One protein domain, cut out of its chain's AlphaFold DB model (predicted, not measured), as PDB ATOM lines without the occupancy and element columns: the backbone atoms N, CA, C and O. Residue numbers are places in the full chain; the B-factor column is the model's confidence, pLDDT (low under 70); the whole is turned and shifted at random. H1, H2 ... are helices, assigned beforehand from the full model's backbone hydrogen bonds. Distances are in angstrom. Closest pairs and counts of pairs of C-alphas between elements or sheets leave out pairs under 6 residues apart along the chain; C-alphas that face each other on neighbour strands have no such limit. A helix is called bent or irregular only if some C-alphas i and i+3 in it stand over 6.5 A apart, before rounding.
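What this domain is: This is residues 83 to 148 of the 148 residues of an uncharacterized protein of Clostridium sp. AF46-9NS (UniProt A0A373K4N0). Three helices form an up-and-down bundle, each running against the one before. H1 slants from H3 near Tyr 86 to H2 near Gly 97, and residues 120 to 125 stick out. The printed 66 residues, all helix by class with no named strand, are compact, with a radius of gyration of the C-alphas of 12.1 A and spans of 41 by 18 by 14 A.

How they stand to each other: H1, residues 83 to 99, and H2, residues 103 to 120, touch as a hairpin, opposite ways at a shallow tilt of 33 degrees, only just short of steep; their closest C-alphas, Gly 97 and Trp 106, are 4.6 A apart. H1 touches H3, residues 127 to 145, the same way at a steep tilt of 41 degrees, closest at C-alphas 86 and 133, 5.9 A. H2 and H3, a hairpin at 19 degrees, touch with residues 112 to 119 and 129 to 133 alone, closest at C-alphas 119 and 129, 6.9 A. Every O i to N i+4 pair is within hydrogen-bond range in H1 and H2, 10 of 15 in H3.

Where its parts are: H1 begins at C-alpha 83 (229.142, 243.935, 125.312) and is 24.4 A long, H2 25.3 A. H3, 26.8 A long, is irregular, with C-alphas 129 and 132 standing 7.4 A apart, and it ends at C-alpha 145 (246.300, 230.927, 125.703).

The domain as a whole: The farthest C-alphas, Pro 123 and Pro 148, are 42.0 A apart. The printed part has no cut and no long link; pLDDT is under 70 at residues 123 to 125 and 146 to 148.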
ATOM      1  N   ILE A  83     229.382 244.676 124.058       88.19
ATOM      2  CA  ILE A  83     229.142 243.935 125.312       88.19
ATOM      3  C   ILE A  83     228.831 242.463 125.026       88.19
ATOM      4  O   ILE A  83     229.403 241.574 125.657       88.19
ATOM      5  N   GLY A  84     227.969 242.207 124.034       88.94
ATOM      6  CA  GLY A  84     227.568 240.857 123.651       88.94
ATOM      7  C   GLY A  84     228.755 239.945 123.335       88.94
ATOM      8  O   GLY A  84     228.753 238.786 123.740       88.94
ATOM      9  N   THR A  85     229.811 240.458 122.694       90.06
ATOM     10  CA  THR A  85     231.034 239.678 122.433       90.06
ATOM     11  C   THR A  85     231.650 239.160 123.730       90.06
ATOM     12  O   THR A  85     231.984 237.980 123.833       90.06
ATOM     13  N   TYR A  86     231.773 240.027 124.735       90.38
ATOM     14  CA  TYR A  86     232.372 239.673 126.018       90.38
ATOM     15  C   TYR A  86     231.462 238.796 126.878       90.38
ATOM     16  O   TYR A  86     231.956 237.927 127.594       90.38
ATOM     17  N   PHE A  87     230.143 238.963 126.769       91.88
ATOM     18  CA  PHE A  87     229.185 238.051 127.385       91.88
ATOM     19  C   PHE A  87     229.363 236.626 126.843       91.88
ATOM     20  O   PHE A  87     229.530 235.682 127.615       91.88
ATOM     21  N   TRP A  88     229.426 236.463 125.518       92.00
ATOM     22  CA  TRP A  88     229.664 235.151 124.913       92.00
ATOM     23  C   TRP A  88     231.058 234.604 125.216       92.00
ATOM     24  O   TRP A  88     231.194 233.402 125.441       92.00
ATOM     25  N   LEU A  89     232.080 235.459 125.302       91.56
ATOM     26  CA  LEU A  89     233.405 235.054 125.768       91.56
ATOM     27  C   LEU A  89     233.341 234.473 127.191       91.56
ATOM     28  O   LEU A  89     233.894 233.400 127.430       91.56
ATOM     29  N   ALA A  90     232.626 235.125 128.113       92.19
ATOM     30  CA  ALA A  90     232.431 234.634 129.477       92.19
ATOM     31  C   ALA A  90     231.692 233.283 129.510       92.19
ATOM     32  O   ALA A  90     232.106 232.370 130.227       92.19
ATOM     33  N   VAL A  91     230.648 233.116 128.688       93.12
ATOM     34  CA  VAL A  91     229.922 231.841 128.542       93.12
ATOM     35  C   VAL A  91     230.845 230.734 128.020       93.12
ATOM     36  O   VAL A  91     230.872 229.633 128.576       93.12
ATOM     37  N   ILE A  92     231.644 231.013 126.986       92.25
ATOM     38  CA  ILE A  92     232.603 230.051 126.424       92.25
ATOM     39  C   ILE A  92     233.637 229.647 127.480       92.25
ATOM     40  O   ILE A  92     233.914 228.458 127.640       92.25
ATOM     41  N   LEU A  93     234.182 230.608 128.229       90.69
ATOM     42  CA  LEU A  93     235.174 230.366 129.278       90.69
ATOM     43  C   LEU A  93     234.619 229.550 130.447       90.69
ATOM     44  O   LEU A  93     235.300 228.653 130.952       90.69
ATOM     45  N   PHE A  94     233.369 229.802 130.833       92.75
ATOM     46  CA  PHE A  94     232.657 229.008 131.827       92.75
ATOM     47  C   PHE A  94     232.557 227.535 131.402       92.75
ATOM     48  O   PHE A  94     233.024 226.643 132.118       92.75
ATOM     49  N   PHE A  95     232.036 227.266 130.197       92.81
ATOM     50  CA  PHE A  95     231.929 225.898 129.681       92.81
ATOM     51  C   PHE A  95     233.295 225.251 129.419       92.81
ATOM     52  O   PHE A  95     233.458 224.048 129.630       92.81
ATOM     53  N   TYR A  96     234.301 226.034 129.023       90.19
ATOM     54  CA  TYR A  96     235.679 225.566 128.892       90.19
ATOM     55  C   TYR A  96     236.251 225.093 130.239       90.19
ATOM     56  O   TYR A  96     236.831 224.006 130.312       90.19
ATOM     57  N   GLY A  97     236.029 225.851 131.318       88.25
ATOM     58  CA  GLY A  97     236.423 225.470 132.677       88.25
ATOM     59  C   GLY A  97     235.774 224.159 133.135       88.25
ATOM     60  O   GLY A  97     236.469 223.281 133.659       88.25
ATOM     61  N   ILE A  98     234.478 223.978 132.850       91.38
ATOM     62  CA  ILE A  98     233.746 222.726 133.114       91.38
ATOM     63  C   ILE A  98     234.365 221.566 132.322       91.38
ATOM     64  O   ILE A  98     234.702 220.527 132.892       91.38
ATOM     65  N   ARG A  99     234.578 221.750 131.012       91.12
ATOM     66  CA  ARG A  99     235.150 220.736 130.107       91.12
ATOM     67  C   ARG A  99     236.542 220.277 130.549       91.12
ATOM     68  O   ARG A  99     236.865 219.100 130.397       91.12
ATOM     69  N   ARG A 100     237.357 221.193 131.083       87.75
ATOM     70  CA  ARG A 100     238.715 220.939 131.596       87.75
ATOM     71  C   ARG A 100     238.750 220.469 133.055       87.75
ATOM     72  O   ARG A 100     239.839 220.208 133.555       87.75
ATOM     73  N   ARG A 101     237.599 220.365 133.736       87.00
ATOM     74  CA  ARG A 101     237.483 220.046 135.174       87.00
ATOM     75  C   ARG A 101     238.314 220.967 136.085       87.00
ATOM     76  O   ARG A 101     238.734 220.556 137.162       87.00
ATOM     77  N   ARG A 102     238.547 222.218 135.673       85.88
ATOM     78  CA  ARG A 102     239.286 223.213 136.470       85.88
ATOM     79  C   ARG A 102     238.304 224.048 137.284       85.88
ATOM     80  O   ARG A 102     237.718 224.991 136.753       85.88
ATOM     81  N   ALA A 103     238.132 223.682 138.556       86.25
ATOM     82  CA  ALA A 103     237.177 224.316 139.470       86.25
ATOM     83  C   ALA A 103     237.357 225.830 139.587       86.25
ATOM     84  O   ALA A 103     236.392 226.582 139.522       86.25
ATOM     85  N   GLU A 104     238.606 226.269 139.660       85.81
ATOM     86  CA  GLU A 104     238.980 227.677 139.772       85.81
ATOM     87  C   GLU A 104     238.446 228.519 138.606       85.81
ATOM     88  O   GLU A 104     237.901 229.605 138.810       85.81
ATOM     89  N   ILE A 105     238.538 227.990 137.380       85.50
ATOM     90  CA  ILE A 105     238.128 228.703 136.168       85.50
ATOM     91  C   ILE A 105     236.605 228.813 136.126       85.50
ATOM     92  O   ILE A 105     236.077 229.919 136.026       85.50
ATOM     93  N   TRP A 106     235.879 227.694 136.228       88.38
ATOM     94  CA  TRP A 106     234.422 227.758 136.085       88.38
ATOM     95  C   TRP A 106     233.741 228.453 137.271       88.38
ATOM     96  O   TRP A 106     232.762 229.151 137.039       88.38
ATOM     97  N   ASN A 107     234.280 228.369 138.495       88.62
ATOM     98  CA  ASN A 107     233.766 229.130 139.643       88.62
ATOM     99  C   ASN A 107     233.911 230.645 139.439       88.62
ATOM    100  O   ASN A 107     232.978 231.399 139.710       88.62
ATOM    101  N   SER A 108     235.059 231.096 138.926       89.81
ATOM    102  CA  SER A 108     235.302 232.521 138.665       89.81
ATOM    103  C   SER A 108     234.354 233.056 137.590       89.81
ATOM    104  O   SER A 108     233.716 234.092 137.773       89.81
ATOM    105  N   TRP A 109     234.189 232.316 136.488       91.06
ATOM    106  CA  TRP A 109     233.262 232.704 135.422       91.06
ATOM    107  C   TRP A 109     231.794 232.550 135.823       91.06
ATOM    108  O   TRP A 109     230.968 233.329 135.356       91.06
ATOM    109  N   LEU A 110     231.460 231.629 136.732       93.19
ATOM    110  CA  LEU A 110     230.123 231.545 137.321       93.19
ATOM    111  C   LEU A 110     229.771 232.833 138.065       93.19
ATOM    112  O   LEU A 110     228.671 233.345 137.886       93.19
ATOM    113  N   LEU A 111     230.699 233.369 138.865       91.25
ATOM    114  CA  LEU A 111     230.491 234.630 139.576       91.25
ATOM    115  C   LEU A 111     230.274 235.789 138.594       91.25
ATOM    116  O   LEU A 111     229.345 236.575 138.767       91.25
ATOM    117  N   VAL A 112     231.085 235.864 137.534       91.56
ATOM    118  CA  VAL A 112     230.933 236.877 136.474       91.56
ATOM    119  C   VAL A 112     229.563 236.762 135.797       91.56
ATOM    120  O   VAL A 112     228.874 237.767 135.627       91.56
ATOM    121  N   LEU A 113     229.131 235.547 135.448       92.25
ATOM    122  CA  LEU A 113     227.823 235.309 134.835       92.25
ATOM    123  C   LEU A 113     226.669 235.608 135.803       92.25
ATOM    124  O   LEU A 113     225.669 236.184 135.382       92.25
ATOM    125  N   ALA A 114     226.810 235.290 137.090       92.06
ATOM    126  CA  ALA A 114     225.821 235.616 138.115       92.06
ATOM    127  C   ALA A 114     225.648 237.135 138.273       92.06
ATOM    128  O   ALA A 114     224.519 237.616 138.325       92.06
ATOM    129  N   LEU A 115     226.744 237.899 138.260       89.00
ATOM    130  CA  LEU A 115     226.695 239.364 138.246       89.00
ATOM    131  C   LEU A 115     226.052 239.902 136.960       89.00
ATOM    132  O   LEU A 115     225.274 240.848 137.010       89.00
ATOM    133  N   CYS A 116     226.296 239.279 135.803       89.00
ATOM    134  CA  CYS A 116     225.588 239.657 134.577       89.00
ATOM    135  C   CYS A 116     224.078 239.401 134.701       89.00
ATOM    136  O   CYS A 116     223.279 240.240 134.290       89.00
ATOM    137  N   LEU A 117     223.675 238.276 135.306       88.38
ATOM    138  CA  LEU A 117     222.270 237.942 135.556       88.38
ATOM    139  C   LEU A 117     221.574 238.959 136.463       88.38
ATOM    140  O   LEU A 117     220.414 239.275 136.215       88.38
ATOM    141  N   THR A 118     222.259 239.536 137.457       88.12
ATOM    142  CA  THR A 118     221.643 240.598 138.268       88.12
ATOM    143  C   THR A 118     221.370 241.862 137.457       88.12
ATOM    144  O   THR A 118     220.393 242.551 137.733       88.12
ATOM    145  N   VAL A 119     222.176 242.148 136.426       84.88
ATOM    146  CA  VAL A 119     221.921 243.264 135.499       84.88
ATOM    147  C   VAL A 119     220.750 242.957 134.561       84.88
ATOM    148  O   VAL A 119     219.931 243.837 134.322       84.88
ATOM    149  N   PHE A 120     220.598 241.708 134.100       83.81
ATOM    150  CA  PHE A 120     219.433 241.277 133.307       83.81
ATOM    151  C   PHE A 120     218.101 241.413 134.055       83.81
ATOM    152  O   PHE A 120     217.064 241.619 133.433       83.81
ATOM    153  N   LEU A 121     218.120 241.288 135.383       83.38
ATOM    154  CA  LEU A 121     216.951 241.524 136.234       83.38
ATOM    155  C   LEU A 121     216.670 243.019 136.460       83.38
ATOM    156  O   LEU A 121     215.628 243.374 137.011       83.38
ATOM    157  N   GLY A 122     217.600 243.888 136.064       76.25
ATOM    158  CA  GLY A 122     217.447 245.331 136.113       76.25
ATOM    159  C   GLY A 122     216.547 245.862 134.991       76.25
ATOM    160  O   GLY A 122     216.354 245.207 133.968       76.25
ATOM    161  N   PRO A 123     215.994 247.074 135.158       68.06
ATOM    162  CA  PRO A 123     215.097 247.666 134.170       68.06
ATOM    163  C   PRO A 123     215.807 248.140 132.890       68.06
ATOM    164  O   PRO A 123     215.129 248.307 131.884       68.06
ATOM    165  N   ILE A 124     217.130 248.387 132.913       67.06
ATOM    166  CA  ILE A 124     217.892 248.957 131.784       67.06
ATOM    167  C   ILE A 124     219.307 248.356 131.716       67.06
ATOM    168  O   ILE A 124     220.039 248.360 132.708       67.06
ATOM    169  N   SER A 125     219.727 247.920 130.523       67.19
ATOM    170  CA  SER A 125     221.091 247.458 130.225       67.19
ATOM    171  C   SER A 125     221.962 248.591 129.672       67.19
ATOM    172  O   SER A 125     222.075 248.758 128.460       67.19
ATOM    173  N   LEU A 126     222.635 249.340 130.548       71.69
ATOM    174  CA  LEU A 126     223.684 250.282 130.143       71.69
ATOM    175  C   LEU A 126     225.070 249.640 130.188       71.69
ATOM    176  O   LEU A 126     225.382 248.828 131.059       71.69
ATOM    177  N   VAL A 127     225.952 250.104 129.308       73.06
ATOM    178  CA  VAL A 127     227.330 249.606 129.146       73.06
ATOM    179  C   VAL A 127     228.125 249.663 130.445       73.06
ATOM    180  O   VAL A 127     228.894 248.750 130.746       73.06
ATOM    181  N   ARG A 128     227.884 250.697 131.262       79.00
ATOM    182  CA  ARG A 128     228.534 250.886 132.566       79.00
ATOM    183  C   ARG A 128     228.369 249.682 133.504       79.00
ATOM    184  O   ARG A 128     229.259 249.416 134.303       79.00
ATOM    185  N   TYR A 129     227.280 248.923 133.379       83.06
ATOM    186  CA  TYR A 129     227.025 247.739 134.206       83.06
ATOM    187  C   TYR A 129     227.792 246.497 133.746       83.06
ATOM    188  O   TYR A 129     227.962 245.557 134.518       83.06
ATOM    189  N   TYR A 130     228.304 246.506 132.515       85.88
ATOM    190  CA  TYR A 130     229.032 245.389 131.920       85.88
ATOM    191  C   TYR A 130     230.541 245.628 131.838       85.88
ATOM    192  O   TYR A 130     231.258 244.768 131.337       85.88
ATOM    193  N   LEU A 131     231.054 246.745 132.372       86.56
ATOM    194  CA  LEU A 131     232.494 247.050 132.398       86.56
ATOM    195  C   LEU A 131     233.328 245.931 133.027       86.56
ATOM    196  O   LEU A 131     234.448 245.680 132.586       86.56
ATOM    197  N   LEU A 132     232.756 245.209 133.997       88.75
ATOM    198  CA  LEU A 132     233.385 244.028 134.577       88.75
ATOM    199  C   LEU A 132     233.815 243.031 133.493       88.75
ATOM    200  O   LEU A 132     234.945 242.557 133.548       88.75
ATOM    201  N   LEU A 133     232.959 242.757 132.499       89.44
ATOM    202  CA  LEU A 133     233.253 241.831 131.402       89.44
ATOM    203  C   LEU A 133     234.489 242.261 130.606       89.44
ATOM    204  O   LEU A 133     235.320 241.420 130.273       89.44
ATOM    205  N   PHE A 134     234.645 243.563 130.361       89.50
ATOM    206  CA  PHE A 134     235.809 244.114 129.669       89.50
ATOM    207  C   PHE A 134     237.082 243.980 130.509       89.50
ATOM    208  O   PHE A 134     238.134 243.636 129.974       89.50
ATOM    209  N   TYR A 135     236.997 244.200 131.824       89.62
ATOM    210  CA  TYR A 135     238.152 244.096 132.720       89.62
ATOM    211  C   TYR A 135     238.632 242.660 132.925       89.62
ATOM    212  O   TYR A 135     239.836 242.425 133.007       89.62
ATOM    213  N   VAL A 136     237.718 241.686 132.980       89.12
ATOM    214  CA  VAL A 136     238.091 240.273 133.157       89.12
ATOM    215  C   VAL A 136     238.480 239.583 131.847       89.12
ATOM    216  O   VAL A 136     239.100 238.519 131.873       89.12
ATOM    217  N   ALA A 137     238.156 240.168 130.691       88.38
ATOM    218  CA  ALA A 137     238.408 239.549 129.393       88.38
ATOM    219  C   ALA A 137     239.889 239.241 129.106       88.38
ATOM    220  O   ALA A 137     240.160 238.117 128.680       88.38
ATOM    221  N   PRO A 138     240.865 240.140 129.367       87.50
ATOM    222  CA  PRO A 138     242.278 239.823 129.169       87.50
ATOM    223  C   PRO A 138     242.735 238.632 130.016       87.50
ATOM    224  O   PRO A 138     243.453 237.768 129.517       87.50
ATOM    225  N   ALA A 139     242.266 238.538 131.266       85.25
ATOM    226  CA  ALA A 139     242.559 237.403 132.140       85.25
ATOM    227  C   ALA A 139     241.963 236.099 131.581       85.25
ATOM    228  O   ALA A 139     242.631 235.069 131.550       85.25
ATOM    229  N   GLY A 140     240.734 236.148 131.059       82.50
ATOM    230  CA  GLY A 140     240.101 235.013 130.388       82.50
ATOM    231  C   GLY A 140     240.838 234.537 129.140       82.50
ATOM    232  O   GLY A 140     241.042 233.339 128.959       82.50
ATOM    233  N   ILE A 141     241.279 235.472 128.299       84.06
ATOM    234  CA  ILE A 141     242.055 235.167 127.090       84.06
ATOM    235  C   ILE A 141     243.408 234.563 127.465       84.06
ATOM    236  O   ILE A 141     243.816 233.577 126.855       84.06
ATOM    237  N   PHE A 142     244.076 235.095 128.490       85.25
ATOM    238  CA  PHE A 142     245.321 234.521 128.991       85.25
ATOM    239  C   PHE A 142     245.121 233.072 129.453       85.25
ATOM    240  O   PHE A 142     245.874 232.200 129.043       85.25
ATOM    241  N   LEU A 143     244.043 232.776 130.186       76.88
ATOM    242  CA  LEU A 143     243.705 231.409 130.606       76.88
ATOM    243  C   LEU A 143     243.372 230.453 129.440       76.88
ATOM    244  O   LEU A 143     243.473 229.237 129.601       76.88
ATOM    245  N   LEU A 144     242.953 230.970 128.278       74.19
ATOM    246  CA  LEU A 144     242.789 230.175 127.051       74.19
ATOM    247  C   LEU A 144     244.113 229.953 126.317       74.19
ATOM    248  O   LEU A 144     244.307 228.896 125.710       74.19
ATOM    249  N   ALA A 145     244.984 230.963 126.329       75.88
ATOM    250  CA  ALA A 145     246.300 230.927 125.703       75.88
ATOM    251  C   ALA A 145     247.281 230.046 126.484       75.88
ATOM    252  O   ALA A 145     248.119 229.384 125.870       75.88
ATOM    253  N   ASP A 146     247.125 229.993 127.808       66.88
ATOM    254  CA  ASP A 146     247.833 229.108 128.725       66.88
ATOM    255  C   ASP A 146     247.320 227.669 128.539       66.88
ATOM    256  O   ASP A 146     246.502 227.120 129.288       66.88
ATOM    257  N   ARG A 147     247.717 227.078 127.409       60.16
ATOM    258  CA  ARG A 147     247.434 225.682 127.097       60.16
ATOM    259  C   ARG A 147     248.302 224.792 127.996       60.16
ATOM    260  O   ARG A 147     249.511 224.995 128.015       60.16
ATOM    261  N   PRO A 148     247.726 223.791 128.687       53.81
ATOM    262  CA  PRO A 148     248.496 222.633 129.127       53.81
ATOM    263  C   PRO A 148     248.941 221.792 127.926       53.81
ATOM    264  O   PRO A 148     248.177 221.743 126.927       53.81
TER     265      PRO A 148